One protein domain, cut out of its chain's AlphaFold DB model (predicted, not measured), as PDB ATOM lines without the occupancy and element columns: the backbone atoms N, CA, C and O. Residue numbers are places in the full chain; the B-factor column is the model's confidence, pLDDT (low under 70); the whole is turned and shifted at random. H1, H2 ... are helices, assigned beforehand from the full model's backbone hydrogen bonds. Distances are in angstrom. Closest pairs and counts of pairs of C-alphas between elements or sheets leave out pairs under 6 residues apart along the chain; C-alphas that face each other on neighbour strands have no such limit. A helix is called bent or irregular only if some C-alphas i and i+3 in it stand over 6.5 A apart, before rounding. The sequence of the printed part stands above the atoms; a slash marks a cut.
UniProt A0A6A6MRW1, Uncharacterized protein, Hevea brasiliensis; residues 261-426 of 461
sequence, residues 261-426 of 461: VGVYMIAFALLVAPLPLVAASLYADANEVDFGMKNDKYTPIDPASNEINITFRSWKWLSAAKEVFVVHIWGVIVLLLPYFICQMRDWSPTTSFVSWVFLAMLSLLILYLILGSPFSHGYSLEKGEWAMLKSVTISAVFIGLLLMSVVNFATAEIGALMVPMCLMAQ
ATOM      1  N   VAL A 261      57.808 -12.426 -40.291       71.06
ATOM      2  CA  VAL A 261      56.674 -11.632 -39.797       71.06
ATOM      3  C   VAL A 261      55.315 -12.242 -40.102       71.06
ATOM      4  O   VAL A 261      54.452 -12.292 -39.229       71.06
ATOM      5  N   GLY A 262      55.134 -12.799 -41.300       69.00
ATOM      6  CA  GLY A 262      53.857 -13.387 -41.701       69.00
ATOM      7  C   GLY A 262      53.397 -14.541 -40.803       69.00
ATOM      8  O   GLY A 262      52.198 -14.760 -40.673       69.00
ATOM      9  N   VAL A 263      54.326 -15.253 -40.156       75.62
ATOM     10  CA  VAL A 263      54.004 -16.426 -39.332       75.62
ATOM     11  C   VAL A 263      53.543 -16.011 -37.938       75.62
ATOM     12  O   VAL A 263      52.486 -16.449 -37.485       75.62
ATOM     13  N   TYR A 264      54.296 -15.150 -37.251       76.50
ATOM     14  CA  TYR A 264      53.960 -14.780 -35.874       76.50
ATOM     15  C   TYR A 264      52.903 -13.659 -35.793       76.50
ATOM     16  O   TYR A 264      52.189 -13.571 -34.795       76.50
ATOM     17  N   MET A 265      52.716 -12.838 -36.840       81.88
ATOM     18  CA  MET A 265      51.650 -11.816 -36.866       81.88
ATOM     19  C   MET A 265      50.256 -12.431 -36.735       81.88
ATOM     20  O   MET A 265      49.369 -11.829 -36.132       81.88
ATOM     21  N   ILE A 266      50.066 -13.642 -37.268       86.38
ATOM     22  CA  ILE A 266      48.805 -14.382 -37.146       86.38
ATOM     23  C   ILE A 266      48.525 -14.698 -35.675       86.38
ATOM     24  O   ILE A 266      47.404 -14.502 -35.211       86.38
ATOM     25  N   ALA A 267      49.541 -15.135 -34.924       86.38
ATOM     26  CA  ALA A 267      49.400 -15.430 -33.501       86.38
ATOM     27  C   ALA A 267      49.029 -14.172 -32.702       86.38
ATOM     28  O   ALA A 267      48.082 -14.208 -31.916       86.38
ATOM     29  N   PHE A 268      49.698 -13.045 -32.962       88.31
ATOM     30  CA  PHE A 268      49.356 -11.761 -32.342       88.31
ATOM     31  C   PHE A 268      47.919 -11.325 -32.666       88.31
ATOM     32  O   PHE A 268      47.158 -10.983 -31.760       88.31
ATOM     33  N   ALA A 269      47.513 -11.398 -33.937       89.75
ATOM     34  CA  ALA A 269      46.159 -11.042 -34.354       89.75
ATOM     35  C   ALA A 269      45.097 -11.911 -33.662       89.75
ATOM     36  O   ALA A 269      44.104 -11.378 -33.165       89.75
ATOM     37  N   LEU A 270      45.319 -13.228 -33.572       90.69
ATOM     38  CA  LEU A 270      44.424 -14.150 -32.865       90.69
ATOM     39  C   LEU A 270      44.328 -13.842 -31.369       90.69
ATOM     40  O   LEU A 270      43.248 -13.960 -30.790       90.69
ATOM     41  N   LEU A 271      45.434 -13.429 -30.752       90.69
ATOM     42  CA  LEU A 271      45.476 -13.105 -29.332       90.69
ATOM     43  C   LEU A 271      44.702 -11.811 -29.036       90.69
ATOM     44  O   LEU A 271      43.967 -11.735 -28.054       90.69
ATOM     45  N   VAL A 272      44.802 -10.815 -29.916       93.06
ATOM     46  CA  VAL A 272      44.186  -9.488 -29.747       93.06
ATOM     47  C   VAL A 272      42.719  -9.441 -30.225       93.06
ATOM     48  O   VAL A 272      41.933  -8.638 -29.715       93.06
ATOM     49  N   ALA A 273      42.307 -10.328 -31.140       93.12
ATOM     50  CA  ALA A 273      40.960 -10.377 -31.731       93.12
ATOM     51  C   ALA A 273      39.765 -10.399 -30.746       93.12
ATOM     52  O   ALA A 273      38.738  -9.791 -31.063       93.12
ATOM     53  N   PRO A 274      39.830 -11.037 -29.557       94.31
ATOM     54  CA  PRO A 274      38.711 -11.039 -28.614       94.31
ATOM     55  C   PRO A 274      38.406  -9.665 -28.002       94.31
ATOM     56  O   PRO A 274      37.265  -9.423 -27.609       94.31
ATOM     57  N   LEU A 275      39.391  -8.761 -27.908       93.31
ATOM     58  CA  LEU A 275      39.220  -7.452 -27.266       93.31
ATOM     59  C   LEU A 275      38.099  -6.607 -27.908       93.31
ATOM     60  O   LEU A 275      37.165  -6.244 -27.190       93.31
ATOM     61  N   PRO A 276      38.112  -6.303 -29.225       94.06
ATOM     62  CA  PRO A 276      37.068  -5.482 -29.840       94.06
ATOM     63  C   PRO A 276      35.693  -6.157 -29.803       94.06
ATOM     64  O   PRO A 276      34.686  -5.467 -29.651       94.06
ATOM     65  N   LEU A 277      35.634  -7.493 -29.880       93.06
ATOM     66  CA  LEU A 277      34.382  -8.248 -29.776       93.06
ATOM     67  C   LEU A 277      33.753  -8.101 -28.385       93.06
ATOM     68  O   LEU A 277      32.567  -7.796 -28.274       93.06
ATOM     69  N   VAL A 278      34.553  -8.267 -27.328       92.75
ATOM     70  CA  VAL A 278      34.088  -8.124 -25.939       92.75
ATOM     71  C   VAL A 278      33.777  -6.667 -25.598       92.75
ATOM     72  O   VAL A 278      32.823  -6.400 -24.871       92.75
ATOM     73  N   ALA A 279      34.529  -5.703 -26.134       91.69
ATOM     74  CA  ALA A 279      34.189  -4.291 -25.983       91.69
ATOM     75  C   ALA A 279      32.826  -3.978 -26.621       91.69
ATOM     76  O   ALA A 279      31.957  -3.400 -25.969       91.69
ATOM     77  N   ALA A 280      32.596  -4.434 -27.857       90.12
ATOM     78  CA  ALA A 280      31.324  -4.245 -28.545       90.12
ATOM     79  C   ALA A 280      30.155  -4.912 -27.800       90.12
ATOM     80  O   ALA A 280      29.096  -4.297 -27.670       90.12
ATOM     81  N   SER A 281      30.349  -6.124 -27.264       91.38
ATOM     82  CA  SER A 281      29.305  -6.809 -26.493       91.38
ATOM     83  C   SER A 281      28.985  -6.077 -25.189       91.38
ATOM     84  O   SER A 281      27.820  -5.877 -24.876       91.38
ATOM     85  N   LEU A 282      29.998  -5.607 -24.452       88.25
ATOM     86  CA  LEU A 282      29.793  -4.852 -23.210       88.25
ATOM     87  C   LEU A 282      29.113  -3.503 -23.456       88.25
ATOM     88  O   LEU A 282      28.275  -3.089 -22.657       88.25
ATOM     89  N   TYR A 283      29.446  -2.830 -24.557       87.31
ATOM     90  CA  TYR A 283      28.764  -1.608 -24.972       87.31
ATOM     91  C   TYR A 283      27.299  -1.877 -25.337       87.31
ATOM     92  O   TYR A 283      26.421  -1.111 -24.944       87.31
ATOM     93  N   ALA A 284      27.010  -2.965 -26.060       85.12
ATOM     94  CA  ALA A 284      25.646  -3.362 -26.401       85.12
ATOM     95  C   ALA A 284      24.822  -3.752 -25.158       85.12
ATOM     96  O   ALA A 284      23.706  -3.259 -25.003       85.12
ATOM     97  N   ASP A 285      25.390  -4.533 -24.238       81.50
ATOM     98  CA  ASP A 285      24.737  -4.942 -22.986       81.50
ATOM     99  C   ASP A 285      24.448  -3.740 -22.079       81.50
ATOM    100  O   ASP A 285      23.353  -3.603 -21.529       81.50
ATOM    101  N   ALA A 286      25.423  -2.839 -21.922       76.81
ATOM    102  CA  ALA A 286      25.238  -1.625 -21.132       76.81
ATOM    103  C   ALA A 286      24.132  -0.734 -21.704       76.81
ATOM    104  O   ALA A 286      23.420  -0.059 -20.962       76.81
ATOM    105  N   ASN A 287      23.988  -0.765 -23.027       72.50
ATOM    106  CA  ASN A 287      22.930  -0.081 -23.730       72.50
ATOM    107  C   ASN A 287      21.577  -0.760 -23.505       72.50
ATOM    108  O   ASN A 287      20.634  -0.062 -23.170       72.50
ATOM    109  N   GLU A 288      21.457  -2.081 -23.637       70.31
ATOM    110  CA  GLU A 288      20.181  -2.795 -23.476       70.31
ATOM    111  C   GLU A 288      19.591  -2.651 -22.061       70.31
ATOM    112  O   GLU A 288      18.386  -2.437 -21.907       70.31
ATOM    113  N   VAL A 289      20.440  -2.671 -21.025       60.66
ATOM    114  CA  VAL A 289      20.027  -2.483 -19.620       60.66
ATOM    115  C   VAL A 289      19.381  -1.107 -19.381       60.66
ATOM    116  O   VAL A 289      18.438  -1.014 -18.598       60.66
ATOM    117  N   ASP A 290      19.816  -0.063 -20.095       58.28
ATOM    118  CA  ASP A 290      19.256   1.301 -20.003       58.28
ATOM    119  C   ASP A 290      17.856   1.400 -20.659       58.28
ATOM    120  O   ASP A 290      17.038   2.241 -20.280       58.28
ATOM    121  N   PHE A 291      17.545   0.518 -21.624       52.59
ATOM    122  CA  PHE A 291      16.233   0.444 -22.292       52.59
ATOM    123  C   PHE A 291      15.255  -0.512 -21.588       52.59
ATOM    124  O   PHE A 291      14.052  -0.244 -21.554       52.59
ATOM    125  N   GLY A 292      15.749  -1.597 -20.985       49.97
ATOM    126  CA  GLY A 292      14.928  -2.616 -20.314       49.97
ATOM    127  C   GLY A 292      14.181  -2.124 -19.069       49.97
ATOM    128  O   GLY A 292      13.188  -2.728 -18.675       49.97
ATOM    129  N   MET A 293      14.597  -0.998 -18.481       47.56
ATOM    130  CA  MET A 293      13.943  -0.402 -17.308       47.56
ATOM    131  C   MET A 293      12.782   0.552 -17.664       47.56
ATOM    132  O   MET A 293      12.111   1.060 -16.767       47.56
ATOM    133  N   LYS A 294      12.507   0.783 -18.961       45.34
ATOM    134  CA  LYS A 294      11.409   1.648 -19.446       45.34
ATOM    135  C   LYS A 294      10.243   0.906 -20.116       45.34
ATOM    136  O   LYS A 294       9.259   1.547 -20.475       45.34
ATOM    137  N   ASN A 295      10.299  -0.418 -20.257       42.09
ATOM    138  CA  ASN A 295       9.325  -1.181 -21.051       42.09
ATOM    139  C   ASN A 295       8.065  -1.645 -20.296       42.09
ATOM    140  O   ASN A 295       7.571  -2.734 -20.558       42.09
ATOM    141  N   ASP A 296       7.472  -0.781 -19.468       43.94
ATOM    142  CA  ASP A 296       6.091  -0.956 -18.984       43.94
ATOM    143  C   ASP A 296       5.209   0.241 -19.388       43.94
ATOM    144  O   ASP A 296       4.580   0.890 -18.555       43.94
ATOM    145  N   LYS A 297       5.191   0.569 -20.688       43.62
ATOM    146  CA  LYS A 297       4.018   1.048 -21.458       43.62
ATOM    147  C   LYS A 297       4.446   1.492 -22.854       43.62
ATOM    148  O   LYS A 297       5.300   2.351 -23.022       43.62
ATOM    149  N   TYR A 298       3.793   0.918 -23.858       44.88
ATOM    150  CA  TYR A 298       3.948   1.276 -25.263       44.88
ATOM    151  C   TYR A 298       3.396   2.695 -25.496       44.88
ATOM    152  O   TYR A 298       2.185   2.888 -25.605       44.88
ATOM    153  N   THR A 299       4.273   3.695 -25.549       45.81
ATOM    154  CA  THR A 299       3.976   5.018 -26.121       45.81
ATOM    155  C   THR A 299       4.828   5.228 -27.373       45.81
ATOM    156  O   THR A 299       5.969   4.761 -27.394       45.81
ATOM    157  N   PRO A 300       4.308   5.890 -28.424       51.44
ATOM    158  CA  PRO A 300       5.051   6.111 -29.662       51.44
ATOM    159  C   PRO A 300       6.349   6.872 -29.371       51.44
ATOM    160  O   PRO A 300       6.348   7.829 -28.603       51.44
ATOM    161  N   ILE A 301       7.458   6.423 -29.957       58.03
ATOM    162  CA  ILE A 301       8.773   7.044 -29.781       58.03
ATOM    163  C   ILE A 301       8.799   8.343 -30.595       58.03
ATOM    164  O   ILE A 301       8.894   8.301 -31.821       58.03
ATOM    165  N   ASP A 302       8.725   9.492 -29.923       63.81
ATOM    166  CA  ASP A 302       8.910  10.798 -30.558       63.81
ATOM    167  C   ASP A 302      10.372  10.972 -31.016       63.81
ATOM    168  O   ASP A 302      11.290  10.630 -30.261       63.81
ATOM    169  N   PRO A 303      10.645  11.559 -32.197       63.09
ATOM    170  CA  PRO A 303      12.010  11.749 -32.704       63.09
ATOM    171  C   PRO A 303      12.899  12.579 -31.759       63.09
ATOM    172  O   PRO A 303      14.083  12.281 -31.617       63.09
ATOM    173  N   ALA A 304      12.322  13.535 -31.021       63.41
ATOM    174  CA  ALA A 304      13.032  14.308 -29.997       63.41
ATOM    175  C   ALA A 304      13.507  13.441 -28.812       63.41
ATOM    176  O   ALA A 304      14.571  13.680 -28.245       63.41
ATOM    177  N   SER A 305      12.755  12.393 -28.452       62.56
ATOM    178  CA  SER A 305      13.146  11.467 -27.380       62.56
ATOM    179  C   SER A 305      14.345  10.596 -27.779       62.56
ATOM    180  O   SER A 305      15.196  10.295 -26.940       62.56
ATOM    181  N   ASN A 306      14.472  10.261 -29.069       65.12
ATOM    182  CA  ASN A 306      15.628   9.544 -29.603       65.12
ATOM    183  C   ASN A 306      16.898  10.404 -29.587       65.12
ATOM    184  O   ASN A 306      17.947   9.907 -29.183       65.12
ATOM    185  N   GLU A 307      16.819  11.689 -29.950       68.62
ATOM    186  CA  GLU A 307      17.972  12.600 -29.857       68.62
ATOM    187  C   GLU A 307      18.446  12.793 -28.407       68.62
ATOM    188  O   GLU A 307      19.648  12.738 -28.127       68.62
ATOM    189  N   ILE A 308      17.517  12.937 -27.456       68.75
ATOM    190  CA  ILE A 308      17.839  13.038 -26.023       68.75
ATOM    191  C   ILE A 308      18.486  11.737 -25.508       68.75
ATOM    192  O   ILE A 308      19.468  11.779 -24.767       68.75
ATOM    193  N   ASN A 309      18.007  10.567 -25.937       67.56
ATOM    194  CA  ASN A 309      18.610   9.285 -25.554       67.56
ATOM    195  C   ASN A 309      20.020   9.099 -26.152       67.56
ATOM    196  O   ASN A 309      20.918   8.595 -25.473       67.56
ATOM    197  N   ILE A 310      20.249   9.524 -27.401       71.62
ATOM    198  CA  ILE A 310      21.571   9.465 -28.053       71.62
ATOM    199  C   ILE A 310      22.567  10.403 -27.357       71.62
ATOM    200  O   ILE A 310      23.701  10.006 -27.081       71.62
ATOM    201  N   THR A 311      22.154  11.631 -27.040       73.25
ATOM    202  CA  THR A 311      23.003  12.601 -26.328       73.25
ATOM    203  C   THR A 311      23.350  12.123 -24.919       73.25
ATOM    204  O   THR A 311      24.517  12.183 -24.527       73.25
ATOM    205  N   PHE A 312      22.389  11.544 -24.196       70.00
ATOM    206  CA  PHE A 312      22.621  10.941 -22.882       70.00
ATOM    207  C   PHE A 312      23.592   9.749 -22.940       70.00
ATOM    208  O   PHE A 312      24.516   9.658 -22.125       70.00
ATOM    209  N   ARG A 313      23.464   8.876 -23.951       70.75
ATOM    210  CA  ARG A 313      24.412   7.772 -24.195       70.75
ATOM    211  C   ARG A 313      25.826   8.289 -24.473       70.75
ATOM    212  O   ARG A 313      26.791   7.764 -23.914       70.75
ATOM    213  N   SER A 314      25.948   9.320 -25.308       75.69
ATOM    214  CA  SER A 314      27.230   9.961 -25.624       75.69
ATOM    215  C   SER A 314      27.901  10.529 -24.368       75.69
ATOM    216  O   SER A 314      29.096  10.334 -24.155       75.69
ATOM    217  N   TRP A 315      27.121  11.133 -23.469       75.00
ATOM    218  CA  TRP A 315      27.613  11.644 -22.187       75.00
ATOM    219  C   TRP A 315      28.096  10.546 -21.237       75.00
ATOM    220  O   TRP A 315      29.156  10.694 -20.626       75.00
ATOM    221  N   LYS A 316      27.370   9.425 -21.138       77.38
ATOM    222  CA  LYS A 316      27.802   8.263 -20.341       77.38
ATOM    223  C   LYS A 316      29.126   7.691 -20.855       77.38
ATOM    224  O   LYS A 316      30.045   7.458 -20.068       77.38
ATOM    225  N   TRP A 317      29.254   7.517 -22.173       84.81
ATOM    226  CA  TRP A 317      30.505   7.069 -22.792       84.81
ATOM    227  C   TRP A 317      31.648   8.062 -22.555       84.81
ATOM    228  O   TRP A 317      32.749   7.655 -22.192       84.81
ATOM    229  N   LEU A 318      31.381   9.365 -22.687       84.19
ATOM    230  CA  LEU A 318      32.373  10.415 -22.460       84.19
ATOM    231  C   LEU A 318      32.846  10.458 -21.001       84.19
ATOM    232  O   LEU A 318      34.031  10.673 -20.754       84.19
ATOM    233  N   SER A 319      31.956  10.211 -20.036       81.50
ATOM    234  CA  SER A 319      32.329  10.106 -18.621       81.50
ATOM    235  C   SER A 319      33.279   8.931 -18.377       81.50
ATOM    236  O   SER A 319      34.325   9.113 -17.755       81.50
ATOM    237  N   ALA A 320      32.970   7.759 -18.940       85.00
ATOM    238  CA  ALA A 320      33.857   6.600 -18.885       85.00
ATOM    239  C   ALA A 320      35.205   6.883 -19.575       85.00
ATOM    240  O   ALA A 320      36.262   6.601 -19.017       85.00
ATOM    241  N   ALA A 321      35.197   7.504 -20.757       87.38
ATOM    242  CA  ALA A 321      36.414   7.879 -21.475       87.38
ATOM    243  C   ALA A 321      37.279   8.877 -20.693       87.38
ATOM    244  O   ALA A 321      38.501   8.732 -20.662       87.38
ATOM    245  N   LYS A 322      36.659   9.847 -20.009       87.50
ATOM    246  CA  LYS A 322      37.350  10.785 -19.117       87.50
ATOM    247  C   LYS A 322      38.082  10.047 -17.994       87.50
ATOM    248  O   LYS A 322      39.240  10.356 -17.734       87.50
ATOM    249  N   GLU A 323      37.437   9.077 -17.347       84.50
ATOM    250  CA  GLU A 323      38.069   8.274 -16.290       84.50
ATOM    251  C   GLU A 323      39.265   7.483 -16.822       84.50
ATOM    252  O   GLU A 323      40.352   7.544 -16.246       84.50
ATOM    253  N   VAL A 324      39.099   6.806 -17.963       89.00
ATOM    254  CA  VAL A 324      40.190   6.067 -18.613       89.00
ATOM    255  C   VAL A 324      41.354   6.997 -18.944       89.00
ATOM    256  O   VAL A 324      42.501   6.662 -18.646       89.00
ATOM    257  N   PHE A 325      41.081   8.174 -19.502       89.62
ATOM    258  CA  PHE A 325      42.106   9.161 -19.836       89.62
ATOM    259  C   PHE A 325      42.885   9.628 -18.601       89.62
ATOM    260  O   PHE A 325      44.116   9.645 -18.620       89.62
ATOM    261  N   VAL A 326      42.194   9.939 -17.501       88.44
ATOM    262  CA  VAL A 326      42.829  10.350 -16.238       88.44
ATOM    263  C   VAL A 326      43.750   9.253 -15.690       88.44
ATOM    264  O   VAL A 326      44.872   9.548 -15.273       88.44
ATOM    265  N   VAL A 327      43.326   7.986 -15.747       88.31
ATOM    266  CA  VAL A 327      44.160   6.845 -15.328       88.31
ATOM    267  C   VAL A 327      45.390   6.682 -16.230       88.31
ATOM    268  O   VAL A 327      46.473   6.401 -15.724       88.31
ATOM    269  N   HIS A 328      45.269   6.908 -17.543       89.12
ATOM    270  CA  HIS A 328      46.421   6.870 -18.455       89.12
ATOM    271  C   HIS A 328      47.423   7.991 -18.157       89.12
ATOM    272  O   HIS A 328      48.625   7.733 -18.123       89.12
ATOM    273  N   ILE A 329      46.949   9.213 -17.882       89.50
ATOM    274  CA  ILE A 329      47.816  10.328 -17.467       89.50
ATOM    275  C   ILE A 329      48.555   9.985 -16.170       89.50
ATOM    276  O   ILE A 329      49.763  10.194 -16.081       89.50
ATOM    277  N   TRP A 330      47.867   9.396 -15.190       90.06
ATOM    278  CA  TRP A 330      48.518   8.898 -13.976       90.06
ATOM    279  C   TRP A 330      49.568   7.816 -14.277       90.06
ATOM    280  O   TRP A 330      50.678   7.883 -13.753       90.06
ATOM    281  N   GLY A 331      49.270   6.877 -15.178       87.38
ATOM    282  CA  GLY A 331      50.225   5.863 -15.631       87.38
ATOM    283  C   GLY A 331      51.496   6.466 -16.241       87.38
ATOM    284  O   GLY A 331      52.594   6.010 -15.929       87.38
ATOM    285  N   VAL A 332      51.373   7.538 -17.032       88.00
ATOM    286  CA  VAL A 332      52.526   8.284 -17.575       88.00
ATOM    287  C   VAL A 332      53.363   8.903 -16.455       88.00
ATOM    288  O   VAL A 332      54.589   8.824 -16.494       88.00
ATOM    289  N   ILE A 333      52.730   9.472 -15.424       87.69
ATOM    290  CA  ILE A 333      53.448  10.022 -14.262       87.69
ATOM    291  C   ILE A 333      54.238   8.913 -13.552       87.69
ATOM    292  O   ILE A 333      55.427   9.086 -13.285       87.69
ATOM    293  N   VAL A 334      53.615   7.756 -13.302       88.00
ATOM    294  CA  VAL A 334      54.272   6.607 -12.652       88.00
ATOM    295  C   VAL A 334      55.420   6.042 -13.493       88.00
ATOM    296  O   VAL A 334      56.442   5.643 -12.932       88.00
ATOM    297  N   LEU A 335      55.284   6.052 -14.822       85.12
ATOM    298  CA  LEU A 335      56.329   5.638 -15.761       85.12
ATOM    299  C   LEU A 335      57.533   6.596 -15.774       85.12
ATOM    300  O   LEU A 335      58.652   6.157 -16.027       85.12
ATOM    301  N   LEU A 336      57.325   7.886 -15.487       86.75
ATOM    302  CA  LEU A 336      58.383   8.906 -15.457       86.75
ATOM    303  C   LEU A 336      59.090   9.023 -14.096       86.75
ATOM    304  O   LEU A 336      60.241   9.454 -14.052       86.75
ATOM    305  N   LEU A 337      58.455   8.614 -12.990       86.06
ATOM    306  CA  LEU A 337      59.075   8.580 -11.652       86.06
ATOM    307  C   LEU A 337      60.463   7.900 -11.608       86.06
ATOM    308  O   LEU A 337      61.366   8.476 -10.999       86.06
ATOM    309  N   PRO A 338      60.678   6.733 -12.256       84.38
ATOM    310  CA  PRO A 338      61.978   6.086 -12.388       84.38
ATOM    311  C   PRO A 338      63.137   7.016 -12.736       84.38
ATOM    312  O   PRO A 338      64.183   6.974 -12.094       84.38
ATOM    313  N   TYR A 339      62.925   7.881 -13.731       84.50
ATOM    314  CA  TYR A 339      63.941   8.787 -14.250       84.50
ATOM    315  C   TYR A 339      64.442   9.752 -13.167       84.50
ATOM    316  O   TYR A 339      65.646   9.956 -13.022       84.50
ATOM    317  N   PHE A 340      63.527  10.290 -12.356       85.50
ATOM    318  CA  PHE A 340      63.871  11.191 -11.256       85.50
ATOM    319  C   PHE A 340      64.535  10.455 -10.087       85.50
ATOM    320  O   PHE A 340      65.436  11.000  -9.452       85.50
ATOM    321  N   ILE A 341      64.122   9.213  -9.813       85.12
ATOM    322  CA  ILE A 341      64.706   8.392  -8.744       85.12
ATOM    323  C   ILE A 341      66.150   7.999  -9.094       85.12
ATOM    324  O   ILE A 341      67.023   8.115  -8.236       85.12
ATOM    325  N   CYS A 342      66.434   7.620 -10.350       81.75
ATOM    326  CA  CYS A 342      67.797   7.283 -10.790       81.75
ATOM    327  C   CYS A 342      68.781   8.467 -10.713       81.75
ATOM    328  O   CYS A 342      69.991   8.258 -10.748       81.75
ATOM    329  N   GLN A 343      68.302   9.712 -10.622       84.81
ATOM    330  CA  GLN A 343      69.178  10.882 -10.509       84.81
ATOM    331  C   GLN A 343      69.829  11.003  -9.115       84.81
ATOM    332  O   GLN A 343      70.792  11.756  -8.943       84.81
ATOM    333  N   MET A 344      69.344  10.246  -8.124       82.31
ATOM    334  CA  MET A 344      69.911  10.189  -6.778       82.31
ATOM    335  C   MET A 344      71.173   9.314  -6.765       82.31
ATOM    336  O   MET A 344      71.106   8.089  -6.822       82.31
ATOM    337  N   ARG A 345      72.339   9.963  -6.672       71.19
ATOM    338  CA  ARG A 345      73.684   9.381  -6.861       71.19
ATOM    339  C   ARG A 345      74.063   8.247  -5.886       71.19
ATOM    340  O   ARG A 345      74.954   7.475  -6.219       71.19
ATOM    341  N   ASP A 346      73.387   8.122  -4.740       80.62
ATOM    342  CA  ASP A 346      73.793   7.228  -3.637       80.62
ATOM    343  C   ASP A 346      72.778   6.113  -3.315       80.62
ATOM    344  O   ASP A 346      72.880   5.450  -2.279       80.62
ATOM    345  N   TRP A 347      71.755   5.910  -4.150       82.69
ATOM    346  CA  TRP A 347      70.710   4.919  -3.877       82.69
ATOM    347  C   TRP A 347      71.020   3.574  -4.532       82.69
ATOM    348  O   TRP A 347      71.337   3.494  -5.714       82.69
ATOM    349  N   SER A 348      70.883   2.493  -3.762       84.31
ATOM    350  CA  SER A 348      70.965   1.129  -4.292       84.31
ATOM    351  C   SER A 348      69.748   0.791  -5.178       84.31
ATOM    352  O   SER A 348      68.662   1.344  -4.959       84.31
ATOM    353  N   PRO A 349      69.859  -0.167  -6.118       82.69
ATOM    354  CA  PRO A 349      68.750  -0.540  -7.006       82.69
ATOM    355  C   PRO A 349      67.487  -0.972  -6.238       82.69
ATOM    356  O   PRO A 349      66.362  -0.620  -6.594       82.69
ATOM    357  N   THR A 350      67.663  -1.680  -5.115       83.19
ATOM    358  CA  THR A 350      66.562  -2.137  -4.251       83.19
ATOM    359  C   THR A 350      65.871  -0.980  -3.536       83.19
ATOM    360  O   THR A 350      64.642  -0.939  -3.487       83.19
ATOM    361  N   THR A 351      66.631  -0.009  -3.021       85.44
ATOM    362  CA  THR A 351      66.060   1.196  -2.397       85.44
ATOM    363  C   THR A 351      65.297   2.042  -3.407       85.44
ATOM    364  O   THR A 351      64.221   2.550  -3.089       85.44
ATOM    365  N   SER A 352      65.795   2.136  -4.640       84.19
ATOM    366  CA  SER A 352      65.129   2.874  -5.709       84.19
ATOM    367  C   SER A 352      63.831   2.194  -6.156       84.19
ATOM    368  O   SER A 352      62.811   2.869  -6.289       84.19
ATOM    369  N   PHE A 353      63.823   0.860  -6.269       83.94
ATOM    370  CA  PHE A 353      62.612   0.079  -6.537       83.94
ATOM    371  C   PHE A 353      61.539   0.268  -5.456       83.94
ATOM    372  O   PHE A 353      60.392   0.588  -5.766       83.94
ATOM    373  N   VAL A 354      61.904   0.115  -4.176       85.25
ATOM    374  CA  VAL A 354      60.960   0.279  -3.055       85.25
ATOM    375  C   VAL A 354      60.403   1.702  -3.014       85.25
ATOM    376  O   VAL A 354      59.203   1.892  -2.814       85.25
ATOM    377  N   SER A 355      61.254   2.699  -3.259       85.31
ATOM    378  CA  SER A 355      60.845   4.105  -3.313       85.31
ATOM    379  C   SER A 355      59.881   4.368  -4.468       85.31
ATOM    380  O   SER A 355      58.872   5.043  -4.271       85.31
ATOM    381  N   TRP A 356      60.142   3.796  -5.648       87.19
ATOM    382  CA  TRP A 356      59.244   3.881  -6.800       87.19
ATOM    383  C   TRP A 356      57.869   3.280  -6.493       87.19
ATOM    384  O   TRP A 356      56.861   3.954  -6.705       87.19
ATOM    385  N   VAL A 357      57.815   2.073  -5.917       85.50
ATOM    386  CA  VAL A 357      56.550   1.432  -5.511       85.50
ATOM    387  C   VAL A 357      55.797   2.300  -4.500       85.50
ATOM    388  O   VAL A 357      54.591   2.509  -4.639       85.50
ATOM    389  N   PHE A 358      56.495   2.844  -3.502       88.06
ATOM    390  CA  PHE A 358      55.884   3.707  -2.492       88.06
ATOM    391  C   PHE A 358      55.303   4.995  -3.099       88.06
ATOM    392  O   PHE A 358      54.147   5.332  -2.840       88.06
ATOM    393  N   LEU A 359      56.070   5.688  -3.948       88.69
ATOM    394  CA  LEU A 359      55.628   6.897  -4.653       88.69
ATOM    395  C   LEU A 359      54.460   6.610  -5.607       88.69
ATOM    396  O   LEU A 359      53.508   7.392  -5.658       88.69
ATOM    397  N   ALA A 360      54.486   5.477  -6.313       88.12
ATOM    398  CA  ALA A 360      53.388   5.041  -7.170       88.12
ATOM    399  C   ALA A 360      52.101   4.831  -6.354       88.12
ATOM    400  O   ALA A 360      51.060   5.390  -6.704       88.12
ATOM    401  N   MET A 361      52.174   4.131  -5.217       87.19
ATOM    402  CA  MET A 361      51.024   3.909  -4.331       87.19
ATOM    403  C   MET A 361      50.505   5.208  -3.699       87.19
ATOM    404  O   MET A 361      49.292   5.419  -3.633       87.19
ATOM    405  N   LEU A 362      51.398   6.111  -3.285       88.94
ATOM    406  CA  LEU A 362      51.018   7.426  -2.764       88.94
ATOM    407  C   LEU A 362      50.311   8.267  -3.837       88.94
ATOM    408  O   LEU A 362      49.278   8.875  -3.564       88.94
ATOM    409  N   SER A 363      50.829   8.273  -5.068       89.06
ATOM    410  CA  SER A 363      50.215   9.003  -6.182       89.06
ATOM    411  C   SER A 363      48.843   8.437  -6.569       89.06
ATOM    412  O   SER A 363      47.935   9.210  -6.872       89.06
ATOM    413  N   LEU A 364      48.659   7.113  -6.486       86.75
ATOM    414  CA  LEU A 364      47.361   6.464  -6.684       86.75
ATOM    415  C   LEU A 364      46.358   6.882  -5.603       86.75
ATOM    416  O   LEU A 364      45.204   7.172  -5.913       86.75
ATOM    417  N   LEU A 365      46.794   6.951  -4.340       86.38
ATOM    418  CA  LEU A 365      45.961   7.422  -3.232       86.38
ATOM    419  C   LEU A 365      45.536   8.883  -3.434       86.38
ATOM    420  O   LEU A 365      44.366   9.211  -3.245       86.38
ATOM    421  N   ILE A 366      46.457   9.751  -3.858       85.81
ATOM    422  CA  ILE A 366      46.155  11.154  -4.175       85.81
ATOM    423  C   ILE A 366      45.146  11.236  -5.326       85.81
ATOM    424  O   ILE A 366      44.158  11.962  -5.216       85.81
ATOM    425  N   LEU A 367      45.344  10.461  -6.398       85.75
ATOM    426  CA  LEU A 367      44.408  10.404  -7.522       85.75
ATOM    427  C   LEU A 367      43.009   9.971  -7.069       85.75
ATOM    428  O   LEU A 367      42.018  10.596  -7.443       85.75
ATOM    429  N   TYR A 368      42.935   8.940  -6.226       82.12
ATOM    430  CA  TYR A 368      41.688   8.455  -5.640       82.12
ATOM    431  C   TYR A 368      40.978   9.529  -4.799       82.12
ATOM    432  O   TYR A 368      39.756   9.652  -4.862       82.12
ATOM    433  N   LEU A 369      41.723  10.342  -4.042       82.12
ATOM    434  CA  LEU A 369      41.157  11.456  -3.273       82.12
ATOM    435  C   LEU A 369      40.643  12.588  -4.180       82.12
ATOM    436  O   LEU A 369      39.577  13.138  -3.904       82.12
ATOM    437  N   ILE A 370      41.360  12.913  -5.264       80.19
ATOM    438  CA  ILE A 370      40.987  13.973  -6.222       80.19
ATOM    439  C   ILE A 370      39.738  13.598  -7.024       80.19
ATOM    440  O   ILE A 370      38.862  14.438  -7.219       80.19
ATOM    441  N   LEU A 371      39.640  12.344  -7.478       72.19
ATOM    442  CA  LEU A 371      38.479  11.861  -8.234       72.19
ATOM    443  C   LEU A 371      37.210  11.756  -7.363       72.19
ATOM    444  O   LEU A 371      36.118  11.548  -7.887       72.19
ATOM    445  N   GLY A 372      37.353  11.967  -6.049       61.34
ATOM    446  CA  GLY A 372      36.301  11.840  -5.055       61.34
ATOM    447  C   GLY A 372      36.088  10.381  -4.661       61.34
ATOM    448  O   GLY A 372      36.214   9.466  -5.473       61.34
ATOM    449  N   SER A 373      35.750  10.138  -3.391       52.06
ATOM    450  CA  SER A 373      35.443   8.773  -2.967       52.06
ATOM    451  C   SER A 373      34.212   8.265  -3.745       52.06
ATOM    452  O   SER A 373      33.162   8.915  -3.693       52.06
ATOM    453  N   PRO A 374      34.244   7.063  -4.349       51.84
ATOM    454  CA  PRO A 374      33.049   6.373  -4.854       51.84
ATOM    455  C   PRO A 374      32.076   5.949  -3.726       51.84
ATOM    456  O   PRO A 374      31.227   5.073  -3.909       51.84
ATOM    457  N   PHE A 375      32.240   6.528  -2.532       44.56
ATOM    458  CA  PHE A 375      31.403   6.389  -1.349       44.56
ATOM    459  C   PHE A 375      30.518   7.620  -1.091       44.56
ATOM    460  O   PHE A 375      29.585   7.498  -0.304       44.56
ATOM    461  N   SER A 376      30.767   8.780  -1.726       35.56
ATOM    462  CA  SER A 376      29.969   9.999  -1.483       35.56
ATOM    463  C   SER A 376      28.839  10.225  -2.491       35.56
ATOM    464  O   SER A 376      27.904  10.960  -2.181       35.56
ATOM    465  N   HIS A 377      28.878   9.586  -3.664       40.47
ATOM    466  CA  HIS A 377      27.690   9.442  -4.506       40.47
ATOM    467  C   HIS A 377      26.907   8.227  -4.012       40.47
ATOM    468  O   HIS A 377      27.228   7.076  -4.311       40.47
ATOM    469  N   GLY A 378      25.889   8.489  -3.192       40.47
ATOM    470  CA  GLY A 378      24.784   7.551  -3.067       40.47
ATOM    471  C   GLY A 378      24.161   7.319  -4.446       40.47
ATOM    472  O   GLY A 378      24.187   8.217  -5.281       40.47
ATOM    473  N   TYR A 379      23.565   6.139  -4.607       36.22
ATOM    474  CA  TYR A 379      22.858   5.602  -5.775       36.22
ATOM    475  C   TYR A 379      23.632   4.569  -6.604       36.22
ATOM    476  O   TYR A 379      24.760   4.764  -7.035       36.22
ATOM    477  N   SER A 380      22.984   3.404  -6.684       39.03
ATOM    478  CA  SER A 380      23.192   2.257  -7.566       39.03
ATOM    479  C   SER A 380      24.382   2.335  -8.517       39.03
ATOM    480  O   SER A 380      24.309   2.979  -9.553       39.03
ATOM    481  N   LEU A 381      25.415   1.534  -8.228       47.44
ATOM    482  CA  LEU A 381      26.309   1.004  -9.255       47.44
ATOM    483  C   LEU A 381      25.448   0.136 -10.192       47.44
ATOM    484  O   LEU A 381      25.353  -1.083 -10.013       47.44
ATOM    485  N   GLU A 382      24.712   0.777 -11.098       56.50
ATOM    486  CA  GLU A 382      23.908   0.101 -12.101       56.50
ATOM    487  C   GLU A 382      24.862  -0.716 -12.963       56.50
ATOM    488  O   GLU A 382      25.923  -0.255 -13.387       56.50
ATOM    489  N   LYS A 383      24.489  -1.968 -13.209       57.38
ATOM    490  CA  LYS A 383      25.261  -2.944 -13.986       57.38
ATOM    491  C   LYS A 383      25.780  -2.377 -15.328       57.38
ATOM    492  O   LYS A 383      26.805  -2.850 -15.815       57.38
ATOM    493  N   GLY A 384      25.109  -1.363 -15.886       61.25
ATOM    494  CA  GLY A 384      25.490  -0.663 -17.115       61.25
ATOM    495  C   GLY A 384      26.717   0.257 -17.008       61.25
ATOM    496  O   GLY A 384      27.496   0.316 -17.956       61.25
ATOM    497  N   GLU A 385      26.966   0.927 -15.878       72.56
ATOM    498  CA  GLU A 385      28.052   1.926 -15.778       72.56
ATOM    499  C   GLU A 385      29.446   1.285 -15.807       72.56
ATOM    500  O   GLU A 385      30.330   1.712 -16.552       72.56
ATOM    501  N   TRP A 386      29.635   0.190 -15.063       79.31
ATOM    502  CA  TRP A 386      30.891  -0.565 -15.103       79.31
ATOM    503  C   TRP A 386      31.117  -1.240 -16.463       79.31
ATOM    504  O   TRP A 386      32.256  -1.319 -16.922       79.31
ATOM    505  N   ALA A 387      30.054  -1.719 -17.117       84.44
ATOM    506  CA  ALA A 387      30.162  -2.348 -18.432       84.44
ATOM    507  C   ALA A 387      30.627  -1.335 -19.493       84.44
ATOM    508  O   ALA A 387      31.516  -1.656 -20.285       84.44
ATOM    509  N   MET A 388      30.130  -0.091 -19.440       85.75
ATOM    510  CA  MET A 388      30.629   1.008 -20.281       85.75
ATOM    511  C   MET A 388      32.101   1.312 -20.008       85.75
ATOM    512  O   MET A 388      32.896   1.362 -20.947       85.75
ATOM    513  N   LEU A 389      32.496   1.455 -18.740       87.25
ATOM    514  CA  LEU A 389      33.893   1.705 -18.374       87.25
ATOM    515  C   LEU A 389      34.822   0.571 -18.840       87.25
ATOM    516  O   LEU A 389      35.887   0.818 -19.416       87.25
ATOM    517  N   LYS A 390      34.401  -0.687 -18.667       89.19
ATOM    518  CA  LYS A 390      35.149  -1.853 -19.149       89.19
ATOM    519  C   LYS A 390      35.234  -1.897 -20.681       89.19
ATOM    520  O   LYS A 390      36.288  -2.206 -21.224       89.19
ATOM    521  N   SER A 391      34.167  -1.539 -21.390       91.56
ATOM    522  CA  SER A 391      34.186  -1.443 -22.854       91.56
ATOM    523  C   SER A 391      35.207  -0.411 -23.350       91.56
ATOM    524  O   SER A 391      35.998  -0.697 -24.255       91.56
ATOM    525  N   VAL A 392      35.227   0.782 -22.741       91.88
ATOM    526  CA  VAL A 392      36.150   1.860 -23.133       91.88
ATOM    527  C   VAL A 392      37.602   1.489 -22.819       91.88
ATOM    528  O   VAL A 392      38.473   1.680 -23.665       91.88
ATOM    529  N   THR A 393      37.869   0.898 -21.651       91.19
ATOM    530  CA  THR A 393      39.223   0.428 -21.292       91.19
ATOM    531  C   THR A 393      39.733  -0.662 -22.234       91.19
ATOM    532  O   THR A 393      40.854  -0.554 -22.723       91.19
ATOM    533  N   ILE A 394      38.919  -1.675 -22.550       92.75
ATOM    534  CA  ILE A 394      39.298  -2.748 -23.488       92.75
ATOM    535  C   ILE A 394      39.565  -2.186 -24.891       92.75
ATOM    536  O   ILE A 394      40.542  -2.575 -25.531       92.75
ATOM    537  N   SER A 395      38.746  -1.234 -25.351       93.06
ATOM    538  CA  SER A 395      38.963  -0.550 -26.634       93.06
ATOM    539  C   SER A 395      40.281   0.233 -26.654       93.06
ATOM    540  O   SER A 395      41.015   0.172 -27.638       93.06
ATOM    541  N   ALA A 396      40.613   0.926 -25.560       92.88
ATOM    542  CA  ALA A 396      41.870   1.657 -25.431       92.88
ATOM    543  C   ALA A 396      43.089   0.717 -25.452       92.88
ATOM    544  O   ALA A 396      44.053   0.994 -26.161       92.88
ATOM    545  N   VAL A 397      43.023  -0.424 -24.750       92.00
ATOM    546  CA  VAL A 397      44.079  -1.453 -24.776       92.00
ATOM    547  C   VAL A 397      44.248  -2.035 -26.179       92.00
ATOM    548  O   VAL A 397      45.374  -2.163 -26.648       92.00
ATOM    549  N   PHE A 398      43.151  -2.338 -26.878       94.50
ATOM    550  CA  PHE A 398      43.195  -2.829 -28.257       94.50
ATOM    551  C   PHE A 398      43.896  -1.840 -29.196       94.50
ATOM    552  O   PHE A 398      44.835  -2.216 -29.897       94.50
ATOM    553  N   ILE A 399      43.488  -0.566 -29.168       93.56
ATOM    554  CA  ILE A 399      44.108   0.490 -29.981       93.56
ATOM    555  C   ILE A 399      45.585   0.655 -29.605       93.56
ATOM    556  O   ILE A 399      46.433   0.745 -30.491       93.56
ATOM    557  N   GLY A 400      45.909   0.642 -28.310       91.81
ATOM    558  CA  GLY A 400      47.281   0.738 -27.814       91.81
ATOM    559  C   GLY A 400      48.171  -0.407 -28.300       91.81
ATOM    560  O   GLY A 400      49.257  -0.148 -28.813       91.81
ATOM    561  N   LEU A 401      47.706  -1.658 -28.216       92.12
ATOM    562  CA  LEU A 401      48.443  -2.830 -28.703       92.12
ATOM    563  C   LEU A 401      48.637  -2.793 -30.223       92.12
ATOM    564  O   LEU A 401      49.724  -3.120 -30.698       92.12
ATOM    565  N   LEU A 402      47.634  -2.349 -30.988       91.50
ATOM    566  CA  LEU A 402      47.768  -2.184 -32.438       91.50
ATOM    567  C   LEU A 402      48.785  -1.099 -32.800       91.50
ATOM    568  O   LEU A 402      49.678  -1.354 -33.606       91.50
ATOM    569  N   LEU A 403      48.698   0.083 -32.185       91.25
ATOM    570  CA  LEU A 403      49.670   1.156 -32.408       91.25
ATOM    571  C   LEU A 403      51.080   0.707 -32.016       91.25
ATOM    572  O   LEU A 403      52.033   0.939 -32.758       91.25
ATOM    573  N   MET A 404      51.208  -0.003 -30.894       87.81
ATOM    574  CA  MET A 404      52.500  -0.501 -30.448       87.81
ATOM    575  C   MET A 404      53.039  -1.604 -31.358       87.81
ATOM    576  O   MET A 404      54.244  -1.660 -31.555       87.81
ATOM    577  N   SER A 405      52.187  -2.415 -31.992       86.62
ATOM    578  CA  SER A 405      52.625  -3.438 -32.955       86.62
ATOM    579  C   SER A 405      53.282  -2.847 -34.205       86.62
ATOM    580  O   SER A 405      54.185  -3.464 -34.768       86.62
ATOM    581  N   VAL A 406      52.881  -1.631 -34.594       82.81
ATOM    582  CA  VAL A 406      53.483  -0.890 -35.711       82.81
ATOM    583  C   VAL A 406      54.840  -0.299 -35.316       82.81
ATOM    584  O   VAL A 406      55.751  -0.259 -36.139       82.81
ATOM    585  N   VAL A 407      54.991   0.152 -34.064       80.94
ATOM    586  CA  VAL A 407      56.218   0.815 -33.580       80.94
ATOM    587  C   VAL A 407      57.262  -0.186 -33.072       80.94
ATOM    588  O   VAL A 407      58.438  -0.088 -33.410       80.94
ATOM    589  N   ASN A 408      56.851  -1.132 -32.229       81.69
ATOM    590  CA  ASN A 408      57.689  -2.160 -31.622       81.69
ATOM    591  C   ASN A 408      56.872  -3.438 -31.382       81.69
ATOM    592  O   ASN A 408      56.219  -3.612 -30.347       81.69
ATOM    593  N   PHE A 409      56.965  -4.353 -32.345       81.69
ATOM    594  CA  PHE A 409      56.210  -5.599 -32.332       81.69
ATOM    595  C   PHE A 409      56.522  -6.490 -31.121       81.69
ATOM    596  O   PHE A 409      55.598  -7.014 -30.511       81.69
ATOM    597  N   ALA A 410      57.792  -6.619 -30.726       79.69
ATOM    598  CA  ALA A 410      58.174  -7.473 -29.599       79.69
ATOM    599  C   ALA A 410      57.532  -6.997 -28.284       79.69
ATOM    600  O   ALA A 410      56.974  -7.789 -27.526       79.69
ATOM    601  N   THR A 411      57.539  -5.684 -28.040       81.75
ATOM    602  CA  THR A 411      56.858  -5.100 -26.875       81.75
ATOM    603  C   THR A 411      55.343  -5.275 -26.963       81.75
ATOM    604  O   THR A 411      54.701  -5.552 -25.950       81.75
ATOM    605  N   ALA A 412      54.760  -5.148 -28.159       87.62
ATOM    606  CA  ALA A 412      53.335  -5.383 -28.363       87.62
ATOM    607  C   ALA A 412      52.945  -6.843 -28.092       87.62
ATOM    608  O   ALA A 412      51.905  -7.074 -27.485       87.62
ATOM    609  N   GLU A 413      53.775  -7.817 -28.472       85.12
ATOM    610  CA  GLU A 413      53.548  -9.243 -28.215       85.12
ATOM    611  C   GLU A 413      53.622  -9.577 -26.718       85.12
ATOM    612  O   GLU A 413      52.733 -10.250 -26.193       85.12
ATOM    613  N   ILE A 414      54.603  -9.022 -25.996       84.12
ATOM    614  CA  ILE A 414      54.667  -9.128 -24.527       84.12
ATOM    615  C   ILE A 414      53.421  -8.493 -23.893       84.12
ATOM    616  O   ILE A 414      52.807  -9.087 -23.007       84.12
ATOM    617  N   GLY A 415      53.008  -7.316 -24.369       85.75
ATOM    618  CA  GLY A 415      51.774  -6.666 -23.927       85.75
ATOM    619  C   GLY A 415      50.522  -7.486 -24.252       85.75
ATOM    620  O   GLY A 415      49.576  -7.513 -23.466       85.75
ATOM    621  N   ALA A 416      50.522  -8.217 -25.367       87.94
ATOM    622  CA  ALA A 416      49.420  -9.081 -25.761       87.94
ATOM    623  C   ALA A 416      49.228 -10.230 -24.754       87.94
ATOM    624  O   ALA A 416      48.093 -10.599 -24.468       87.94
ATOM    625  N   LEU A 417      50.280 -10.717 -24.084       84.44
ATOM    626  CA  LEU A 417      50.139 -11.700 -22.993       84.44
ATOM    627  C   LEU A 417      49.249 -11.206 -21.833       84.44
ATOM    628  O   LEU A 417      48.746 -12.019 -21.060       84.44
ATOM    629  N   MET A 418      49.001  -9.895 -21.730       81.62
ATOM    630  CA  MET A 418      48.079  -9.304 -20.757       81.62
ATOM    631  C   MET A 418      46.607  -9.332 -21.212       81.62
ATOM    632  O   MET A 418      45.716  -9.025 -20.425       81.62
ATOM    633  N   VAL A 419      46.289  -9.737 -22.444       87.81
ATOM    634  CA  VAL A 419      44.903  -9.779 -22.951       87.81
ATOM    635  C   VAL A 419      43.969 -10.660 -22.106       87.81
ATOM    636  O   VAL A 419      42.884 -10.180 -21.763       87.81
ATOM    637  N   PRO A 420      44.339 -11.893 -21.691       84.38
ATOM    638  CA  PRO A 420      43.489 -12.701 -20.813       84.38
ATOM    639  C   PRO A 420      43.124 -11.964 -19.520       84.38
ATOM    640  O   PRO A 420      41.985 -12.035 -19.059       84.38
ATOM    641  N   MET A 421      44.056 -11.177 -18.978       79.75
ATOM    642  CA  MET A 421      43.812 -10.353 -17.800       79.75
ATOM    643  C   MET A 421      42.753  -9.281 -18.052       79.75
ATOM    644  O   MET A 421      41.803  -9.164 -17.273       79.75
ATOM    645  N   CYS A 422      42.889  -8.523 -19.144       82.38
ATOM    646  CA  CYS A 422      41.938  -7.474 -19.516       82.38
ATOM    647  C   CYS A 422      40.510  -8.025 -19.663       82.38
ATOM    648  O   CYS A 422      39.536  -7.376 -19.272       82.38
ATOM    649  N   LEU A 423      40.380  -9.249 -20.182       85.19
ATOM    650  CA  LEU A 423      39.092  -9.917 -20.357       85.19
ATOM    651  C   LEU A 423      38.508 -10.418 -19.025       85.19
ATOM    652  O   LEU A 423      37.305 -10.257 -18.782       85.19
ATOM    653  N   MET A 424      39.340 -10.978 -18.142       81.44
ATOM    654  CA  MET A 424      38.908 -11.600 -16.882       81.44
ATOM    655  C   MET A 424      38.600 -10.606 -15.755       81.44
ATOM    656  O   MET A 424      37.818 -10.945 -14.865       81.44
ATOM    657  N   ALA A 425      39.143  -9.386 -15.797       75.94
ATOM    658  CA  ALA A 425      38.943  -8.387 -14.748       75.94
ATOM    659  C   ALA A 425      37.448  -8.077 -14.506       75.94
ATOM    660  O   ALA A 425      36.706  -7.701 -15.421       75.94
ATOM    661  N   GLN A 426      36.993  -8.240 -13.261       75.44
ATOM    662  CA  GLN A 426      35.605  -8.015 -12.817       75.44
ATOM    663  C   GLN A 426      35.546  -7.084 -11.595       75.44
ATOM    664  O   GLN A 426      36.529  -6.997 -10.855       75.44
TER     665      GLN A 426
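What this domain is: This is residues 261 to 426 of the 461 residues of an uncharacterized protein of Hevea brasiliensis (UniProt A0A6A6MRW1). The longest helix, H3, folds back into H4 as a long helical hairpin, and H5 crosses H3 at a steep tilt. H2 packs along H5 with H1 beyond it, while H6 and H7 fold back beside H5; residues 292 to 308 and 372 to 381 stick out. The printed part has 166 residues with seven named helices, H1 to H7 in chain order, and no named strand: all helix, mostly aligned in packing. It is loose, with a radius of gyration of the C-alphas of 20.7 A, and spans 73 by 50 by 24 A.

Where its parts are: H3, residues 303 to 341, measures 58.0 A and is only just irregular, C-alphas 335 and 338 being 6.6 A apart. H4 is residues 349 to 370, 31.3 A; H5, residues 383 to 407, 36.8 A; H2, residues 274 to 292, 26.6 A. H1, residues 261 to 272, begins at C-alpha 261 (56.674, -11.632, -39.797). H6 is residues 409 to 416; H7, residues 419 to 424, ends at C-alpha 424 (38.908, -11.600, -16.882).

How they stand to each other: H3 touches H4 with residues 330 to 341 alone, closest C-alphas Val 334 and Ala 360 at 5.8 A, opposite ways at 27 degrees. It touches H5, the hub, at Ala 320 and Leu 389, C-alphas 4.9 A apart, a steep tilt of 54 degrees. H5 touches H2 at Ala 286 and Gly 384, C-alphas 4.1 A apart. H5 and H6 form a hairpin, closest C-alphas Ser 405 and Ala 412 at 5.0 A. H1 touches H6, closest C-alphas Phe 268 and Glu 413 at 6.4 A; H2 and H7 only just touch, with 3 pairs of C-alphas within 8 A, the closest those of Leu 275 and Leu 423 at 7.3 A. Every O i to N i+4 pair is within hydrogen-bond range in H4, H6 and H7; within range are 6 of 8 in H1, 13 of 15 in H2, 32 of 35 in H3 and 20 of 21 in H5.

The domain as a whole: The C-alphas farthest apart, Pro 300 and Asp 346, are 73.5 A apart. The printed part has no cut; the link H4 to H5 is long, with 12 residues. The pLDDT is under 70 at residue 262, residues 289 to 309 and residues 372 to 384.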